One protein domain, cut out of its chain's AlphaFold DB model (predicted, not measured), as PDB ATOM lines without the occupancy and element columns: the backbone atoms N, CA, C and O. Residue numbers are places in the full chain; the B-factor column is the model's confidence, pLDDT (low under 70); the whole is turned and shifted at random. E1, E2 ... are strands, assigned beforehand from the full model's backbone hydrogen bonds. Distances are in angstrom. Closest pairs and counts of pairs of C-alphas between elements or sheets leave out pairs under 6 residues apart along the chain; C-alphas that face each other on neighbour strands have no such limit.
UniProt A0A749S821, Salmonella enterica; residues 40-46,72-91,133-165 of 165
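What this domain is: This is residues 40 to 46, 72 to 91 and 133 to 165 of the 165 residues of a protein of Salmonella enterica (UniProt A0A749S821). There is little regular structure: three small two-stranded antiparallel ribbons, E1 with E2 and the hairpins E3-E4 and E5-E6, with unnamed residues 81 to 91 crossing from E2 toward E6. The 60 printed residues include strands E1 to E6 in chain order and no named helix; the class is all strand, with 22 residues in named elements. The whole is compact, radius of gyration of the C-alphas 12.0 A, spanning 30 by 27 by 19 A.

How they stand to each other: E1, residues 40 to 43, is antiparallel to E2, residues 77 to 80, at 162 degrees; N 41 and O 79 are 2.8 A apart. E2 is near E3, residues 138 to 140, with 6 pairs of C-alphas within 10 A. E3 forms a hairpin with E4, residues 143 to 145, at 136 degrees; N 145 and O 138 are 2.8 A apart. E4 runs on into E5, residues 148 to 151, at 23 degrees. E5 forms a hairpin with E6, residues 158 to 161, at 157 degrees; N 149 and O 160 are 2.9 A apart.

Where its parts are: E1 begins at C-alpha 40 (40.523, -3.717, 36.297); E6 ends at C-alpha 161 (29.183, 1.800, 33.390). E1, E2, E5 and E6 measure 9.9, 10.1, 9.6 and 9.8 A.

The domain as a whole: Cuts leave gaps of 12.7 A between C-alphas 46 and 72 and 14.8 A between 91 and 133. Residues 146 to 165 have pLDDT under 70.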
ATOM      1  N   CYS A  40      40.235  -4.791  37.244       84.25
ATOM      2  CA  CYS A  40      40.523  -3.717  36.297       84.25
ATOM      3  C   CYS A  40      41.878  -3.090  36.619       84.25
ATOM      4  O   CYS A  40      42.226  -2.919  37.785       84.25
ATOM      5  N   THR A  41      42.625  -2.729  35.581       87.81
ATOM      6  CA  THR A  41      43.850  -1.933  35.681       87.81
ATOM      7  C   THR A  41      43.580  -0.566  35.075       87.81
ATOM      8  O   THR A  41      43.068  -0.482  33.957       87.81
ATOM      9  N   ALA A  42      43.910   0.490  35.814       84.38
ATOM     10  CA  ALA A  42      43.840   1.866  35.347       84.38
ATOM     11  C   ALA A  42      45.252   2.360  35.019       84.38
ATOM     12  O   ALA A  42      46.157   2.238  35.844       84.38
ATOM     13  N   VAL A  43      45.435   2.906  33.820       83.31
ATOM     14  CA  VAL A  43      46.708   3.457  33.354       83.31
ATOM     15  C   VAL A  43      46.503   4.918  32.988       83.31
ATOM     16  O   VAL A  43      45.690   5.250  32.122       83.31
ATOM     17  N   LEU A  44      47.271   5.778  33.650       81.62
ATOM     18  CA  LEU A  44      47.494   7.160  33.254       81.62
ATOM     19  C   LEU A  44      48.892   7.224  32.610       81.62
ATOM     20  O   LEU A  44      49.818   6.624  33.154       81.62
ATOM     21  N   PRO A  45      49.079   7.904  31.464       73.62
ATOM     22  CA  PRO A  45      50.354   7.900  30.739       73.62
ATOM     23  C   PRO A  45      51.515   8.532  31.520       73.62
ATOM     24  O   PRO A  45      52.671   8.303  31.183       73.62
ATOM     25  N   THR A  46      51.213   9.333  32.540       73.38
ATOM     26  CA  THR A  46      52.179   9.931  33.462       73.38
ATOM     27  C   THR A  46      51.544  10.019  34.845       73.38
ATOM     28  O   THR A  46      50.342  10.260  34.950       73.38
ATOM     29  N   LYS A  72      44.969  21.023  29.140       79.50
ATOM     30  CA  LYS A  72      45.809  19.881  28.753       79.50
ATOM     31  C   LYS A  72      44.931  18.636  28.710       79.50
ATOM     32  O   LYS A  72      44.055  18.472  29.557       79.50
ATOM     33  N   LYS A  73      45.137  17.778  27.710       82.44
ATOM     34  CA  LYS A  73      44.344  16.558  27.518       82.44
ATOM     35  C   LYS A  73      45.190  15.337  27.834       82.44
ATOM     36  O   LYS A  73      46.282  15.188  27.294       82.44
ATOM     37  N   TYR A  74      44.633  14.461  28.658       81.69
ATOM     38  CA  TYR A  74      45.199  13.166  29.009       81.69
ATOM     39  C   TYR A  74      44.108  12.111  28.890       81.69
ATOM     40  O   TYR A  74      42.922  12.427  28.996       81.69
ATOM     41  N   TYR A  75      44.513  10.866  28.660       83.06
ATOM     42  CA  TYR A  75      43.604   9.731  28.641       83.06
ATOM     43  C   TYR A  75      43.822   8.888  29.895       83.06
ATOM     44  O   TYR A  75      44.957   8.624  30.284       83.06
ATOM     45  N   LEU A  76      42.724   8.473  30.517       81.75
ATOM     46  CA  LEU A  76      42.715   7.420  31.523       81.75
ATOM     47  C   LEU A  76      42.232   6.151  30.827       81.75
ATOM     48  O   LEU A  76      41.079   6.089  30.402       81.75
ATOM     49  N   GLN A  77      43.105   5.155  30.693       86.25
ATOM     50  CA  GLN A  77      42.729   3.869  30.119       86.25
ATOM     51  C   GLN A  77      42.391   2.887  31.236       86.25
ATOM     52  O   GLN A  77      43.210   2.641  32.116       86.25
ATOM     53  N   ILE A  78      41.199   2.295  31.177       85.94
ATOM     54  CA  ILE A  78      40.769   1.254  32.112       85.94
ATOM     55  C   ILE A  78      40.560  -0.032  31.330       85.94
ATOM     56  O   ILE A  78      39.789  -0.077  30.373       85.94
ATOM     57  N   THR A  79      41.263  -1.088  31.726       87.44
ATOM     58  CA  THR A  79      41.169  -2.407  31.096       87.44
ATOM     59  C   THR A  79      40.794  -3.436  32.146       87.44
ATOM     60  O   THR A  79      41.490  -3.575  33.150       87.44
ATOM     61  N   CYS A  80      39.697  -4.153  31.916       85.75
ATOM     62  CA  CYS A  80      39.175  -5.157  32.837       85.75
ATOM     63  C   CYS A  80      39.321  -6.568  32.255       85.75
ATOM     64  O   CYS A  80      39.175  -6.760  31.049       85.75
ATOM     65  N   THR A  81      39.584  -7.563  33.105       86.44
ATOM     66  CA  THR A  81      39.735  -8.972  32.688       86.44
ATOM     67  C   THR A  81      38.409  -9.639  32.321       86.44
ATOM     68  O   THR A  81      38.395 -10.691  31.685       86.44
ATOM     69  N   SER A  82      37.289  -9.039  32.721       81.25
ATOM     70  CA  SER A  82      35.937  -9.441  32.346       81.25
ATOM     71  C   SER A  82      35.012  -8.215  32.307       81.25
ATOM     72  O   SER A  82      35.397  -7.138  32.777       81.25
ATOM     73  N   PRO A  83      33.798  -8.327  31.733       76.00
ATOM     74  CA  PRO A  83      32.817  -7.247  31.770       76.00
ATOM     75  C   PRO A  83      32.416  -6.922  33.216       76.00
ATOM     76  O   PRO A  83      31.797  -7.746  33.893       76.00
ATOM     77  N   LEU A  84      32.753  -5.718  33.681       76.56
ATOM     78  CA  LEU A  84      32.534  -5.269  35.057       76.56
ATOM     79  C   LEU A  84      31.927  -3.872  35.096       76.56
ATOM     80  O   LEU A  84      32.204  -3.033  34.239       76.56
ATOM     81  N   LYS A  85      31.152  -3.622  36.152       76.12
ATOM     82  CA  LYS A  85      30.786  -2.265  36.555       76.12
ATOM     83  C   LYS A  85      31.893  -1.732  37.456       76.12
ATOM     84  O   LYS A  85      32.272  -2.407  38.412       76.12
ATOM     85  N   TYR A  86      32.383  -0.538  37.170       74.25
ATOM     86  CA  TYR A  86      33.362   0.154  38.000       74.25
ATOM     87  C   TYR A  86      32.981   1.626  38.135       74.25
ATOM     88  O   TYR A  86      32.169   2.128  37.355       74.25
ATOM     89  N   GLU A  87      33.559   2.278  39.143       77.25
ATOM     90  CA  GLU A  87      33.455   3.713  39.384       77.25
ATOM     91  C   GLU A  87      34.855   4.317  39.410       77.25
ATOM     92  O   GLU A  87      35.749   3.805  40.082       77.25
ATOM     93  N   VAL A  88      35.038   5.402  38.665       76.56
ATOM     94  CA  VAL A  88      36.194   6.291  38.813       76.56
ATOM     95  C   VAL A  88      35.727   7.478  39.631       76.56
ATOM     96  O   VAL A  88      34.657   8.000  39.342       76.56
ATOM     97  N   SER A  89      36.515   7.893  40.619       77.19
ATOM     98  CA  SER A  89      36.314   9.122  41.379       77.19
ATOM     99  C   SER A  89      37.632   9.886  41.475       77.19
ATOM    100  O   SER A  89      38.712   9.328  41.270       77.19
ATOM    101  N   LEU A  90      37.540  11.185  41.746       77.38
ATOM    102  CA  LEU A  90      38.692  12.058  41.924       77.38
ATOM    103  C   LEU A  90      38.620  12.682  43.311       77.38
ATOM    104  O   LEU A  90      37.556  13.132  43.724       77.38
ATOM    105  N   THR A  91      39.746  12.704  44.016       83.00
ATOM    106  CA  THR A  91      39.859  13.297  45.349       83.00
ATOM    107  C   THR A  91      40.879  14.420  45.309       83.00
ATOM    108  O   THR A  91      42.003  14.225  44.848       83.00
ATOM    109  N   ILE A 133      35.903  15.793  31.878       78.25
ATOM    110  CA  ILE A 133      35.953  14.553  31.108       78.25
ATOM    111  C   ILE A 133      35.337  14.806  29.734       78.25
ATOM    112  O   ILE A 133      34.233  15.337  29.618       78.25
ATOM    113  N   GLN A 134      36.064  14.429  28.687       76.94
ATOM    114  CA  GLN A 134      35.633  14.525  27.296       76.94
ATOM    115  C   GLN A 134      35.864  13.177  26.614       76.94
ATOM    116  O   GLN A 134      36.827  12.492  26.941       76.94
ATOM    117  N   ASN A 135      35.021  12.839  25.635       78.31
ATOM    118  CA  ASN A 135      35.196  11.673  24.758       78.31
ATOM    119  C   ASN A 135      35.361  10.341  25.514       78.31
ATOM    120  O   ASN A 135      36.347   9.635  25.321       78.31
ATOM    121  N   VAL A 136      34.402   9.995  26.382       78.94
ATOM    122  CA  VAL A 136      34.402   8.670  27.018       78.94
ATOM    123  C   VAL A 136      34.014   7.626  25.981       78.94
ATOM    124  O   VAL A 136      32.920   7.686  25.424       78.94
ATOM    125  N   THR A 137      34.904   6.671  25.744       80.94
ATOM    126  CA  THR A 137      34.638   5.485  24.934       80.94
ATOM    127  C   THR A 137      34.730   4.253  25.822       80.94
ATOM    128  O   THR A 137      35.632   4.129  26.651       80.94
ATOM    129  N   ALA A 138      33.777   3.339  25.673       79.62
ATOM    130  CA  ALA A 138      33.805   2.052  26.344       79.62
ATOM    131  C   ALA A 138      33.583   0.959  25.305       79.62
ATOM    132  O   ALA A 138      32.632   1.020  24.533       79.62
ATOM    133  N   THR A 139      34.443  -0.052  25.308       80.75
ATOM    134  CA  THR A 139      34.349  -1.177  24.378       80.75
ATOM    135  C   THR A 139      34.355  -2.472  25.182       80.75
ATOM    136  O   THR A 139      35.230  -2.686  26.020       80.75
ATOM    137  N   ILE A 140      33.384  -3.353  24.938       77.06
ATOM    138  CA  ILE A 140      33.313  -4.688  25.545       77.06
ATOM    139  C   ILE A 140      33.349  -5.699  24.405       77.06
ATOM    140  O   ILE A 140      32.509  -5.657  23.508       77.06
ATOM    141  N   ASN A 141      34.335  -6.601  24.417       79.62
ATOM    142  CA  ASN A 141      34.529  -7.614  23.371       79.62
ATOM    143  C   ASN A 141      34.537  -7.033  21.939       79.62
ATOM    144  O   ASN A 141      33.971  -7.622  21.023       79.62
ATOM    145  N   GLY A 142      35.144  -5.855  21.748       78.06
ATOM    146  CA  GLY A 142      35.229  -5.187  20.441       78.06
ATOM    147  C   GLY A 142      33.953  -4.468  19.985       78.06
ATOM    148  O   GLY A 142      33.935  -3.932  18.885       78.06
ATOM    149  N   THR A 143      32.900  -4.442  20.807       79.94
ATOM    150  CA  THR A 143      31.678  -3.667  20.548       79.94
ATOM    151  C   THR A 143      31.677  -2.410  21.406       79.94
ATOM    152  O   THR A 143      31.936  -2.502  22.606       79.94
ATOM    153  N   ASP A 144      31.382  -1.256  20.811       80.19
ATOM    154  CA  ASP A 144      31.287   0.014  21.533       80.19
ATOM    155  C   ASP A 144      29.977   0.111  22.329       80.19
ATOM    156  O   ASP A 144      28.898  -0.234  21.844       80.19
ATOM    157  N   TYR A 145      30.074   0.599  23.565       70.25
ATOM    158  CA  TYR A 145      28.973   0.791  24.502       70.25
ATOM    159  C   TYR A 145      28.925   2.245  24.963       70.25
ATOM    160  O   TYR A 145      29.922   2.802  25.411       70.25
ATOM    161  N   GLN A 146      27.730   2.830  24.911       63.44
ATOM    162  CA  GLN A 146      27.491   4.235  25.262       63.44
ATOM    163  C   GLN A 146      26.834   4.411  26.637       63.44
ATOM    164  O   GLN A 146      26.447   5.523  26.992       63.44
ATOM    165  N   ASP A 147      26.690   3.335  27.418       62.53
ATOM    166  CA  ASP A 147      26.093   3.393  28.757       62.53
ATOM    167  C   ASP A 147      27.129   3.871  29.785       62.53
ATOM    168  O   ASP A 147      27.633   3.118  30.620       62.53
ATOM    169  N   VAL A 148      27.502   5.143  29.640       62.91
ATOM    170  CA  VAL A 148      28.411   5.878  30.514       62.91
ATOM    171  C   VAL A 148      27.583   6.856  31.339       62.91
ATOM    172  O   VAL A 148      27.154   7.899  30.846       62.91
ATOM    173  N   LEU A 149      27.379   6.553  32.619       64.44
ATOM    174  CA  LEU A 149      26.734   7.482  33.540       64.44
ATOM    175  C   LEU A 149      27.791   8.384  34.164       64.44
ATOM    176  O   LEU A 149      28.554   7.929  35.009       64.44
ATOM    177  N   VAL A 150      27.814   9.659  33.784       63.50
ATOM    178  CA  VAL A 150      28.653  10.684  34.420       63.50
ATOM    179  C   VAL A 150      27.812  11.413  35.467       63.50
ATOM    180  O   VAL A 150      26.937  12.202  35.111       63.50
ATOM    181  N   ARG A 151      28.051  11.168  36.762       58.88
ATOM    182  CA  ARG A 151      27.475  12.008  37.827       58.88
ATOM    183  C   ARG A 151      28.430  13.142  38.167       58.88
ATOM    184  O   ARG A 151      29.592  12.902  38.480       58.88
ATOM    185  N   THR A 152      27.912  14.364  38.122       54.53
ATOM    186  CA  THR A 152      28.647  15.610  38.388       54.53
ATOM    187  C   THR A 152      28.344  16.213  39.762       54.53
ATOM    188  O   THR A 152      28.851  17.285  40.078       54.53
ATOM    189  N   SER A 153      27.506  15.559  40.570       45.03
ATOM    190  CA  SER A 153      27.092  16.051  41.882       45.03
ATOM    191  C   SER A 153      28.063  15.576  42.969       45.03
ATOM    192  O   SER A 153      28.082  14.387  43.292       45.03
ATOM    193  N   ASP A 154      28.811  16.538  43.512       42.50
ATOM    194  CA  ASP A 154      29.660  16.500  44.713       42.50
ATOM    195  C   ASP A 154      31.068  15.899  44.552       42.50
ATOM    196  O   ASP A 154      31.255  14.684  44.552       42.50
ATOM    197  N   PHE A 155      32.058  16.802  44.434       46.16
ATOM    198  CA  PHE A 155      33.516  16.603  44.578       46.16
ATOM    199  C   PHE A 155      34.077  15.260  44.083       46.16
ATOM    200  O   PHE A 155      34.945  14.650  44.701       46.16
ATOM    201  N   GLY A 156      33.589  14.809  42.933       43.81
ATOM    202  CA  GLY A 156      34.052  13.599  42.281       43.81
ATOM    203  C   GLY A 156      33.183  13.314  41.073       43.81
ATOM    204  O   GLY A 156      31.978  13.104  41.197       43.81
ATOM    205  N   ILE A 157      33.787  13.308  39.888       45.56
ATOM    206  CA  ILE A 157      33.101  12.782  38.714       45.56
ATOM    207  C   ILE A 157      33.006  11.281  38.918       45.56
ATOM    208  O   ILE A 157      34.040  10.626  38.946       45.56
ATOM    209  N   ARG A 158      31.787  10.760  39.075       47.47
ATOM    210  CA  ARG A 158      31.543   9.321  39.201       47.47
ATOM    211  C   ARG A 158      31.115   8.785  37.853       47.47
ATOM    212  O   ARG A 158      30.090   9.223  37.327       47.47
ATOM    213  N   ILE A 159      31.889   7.860  37.298       53.09
ATOM    214  CA  ILE A 159      31.525   7.163  36.062       53.09
ATOM    215  C   ILE A 159      30.963   5.797  36.428       53.09
ATOM    216  O   ILE A 159      31.733   4.951  36.852       53.09
ATOM    217  N   CYS A 160      29.667   5.550  36.251       49.09
ATOM    218  CA  CYS A 160      29.114   4.198  36.371       49.09
ATOM    219  C   CYS A 160      28.860   3.634  34.971       49.09
ATOM    220  O   CYS A 160      28.042   4.181  34.234       49.09
ATOM    221  N   LEU A 161      29.518   2.528  34.615       56.03
ATOM    222  CA  LEU A 161      29.183   1.800  33.390       56.03
ATOM    223  C   LEU A 161      28.107   0.753  33.682       56.03
ATOM    224  O   LEU A 161      28.285  -0.133  34.526       56.03
ATOM    225  N   GLY A 162      26.960   0.893  33.022       41.31
ATOM    226  CA  GLY A 162      25.846  -0.041  33.102       41.31
ATOM    227  C   GLY A 162      25.923  -1.106  32.008       41.31
ATOM    228  O   GLY A 162      26.428  -0.883  30.914       41.31
ATOM    229  N   LYS A 163      25.426  -2.307  32.318       41.00
ATOM    230  CA  LYS A 163      25.022  -3.273  31.297       41.00
ATOM    231  C   LYS A 163      23.512  -3.125  31.190       41.00
ATOM    232  O   LYS A 163      22.822  -3.540  32.122       41.00
ATOM    233  N   ASN A 164      23.024  -2.527  30.108       37.06
ATOM    234  CA  ASN A 164      21.620  -2.648  29.742       37.06
ATOM    235  C   ASN A 164      21.410  -4.086  29.255       37.06
ATOM    236  O   ASN A 164      21.962  -4.495  28.231       37.06
ATOM    237  N   THR A 165      20.731  -4.877  30.081       36.50
ATOM    238  CA  THR A 165      20.132  -6.157  29.683       36.50
ATOM    239  C   THR A 165      18.843  -5.906  28.936       36.50
ATOM    240  O   THR A 165      18.055  -5.086  29.461       36.50
TER     241      THR A 165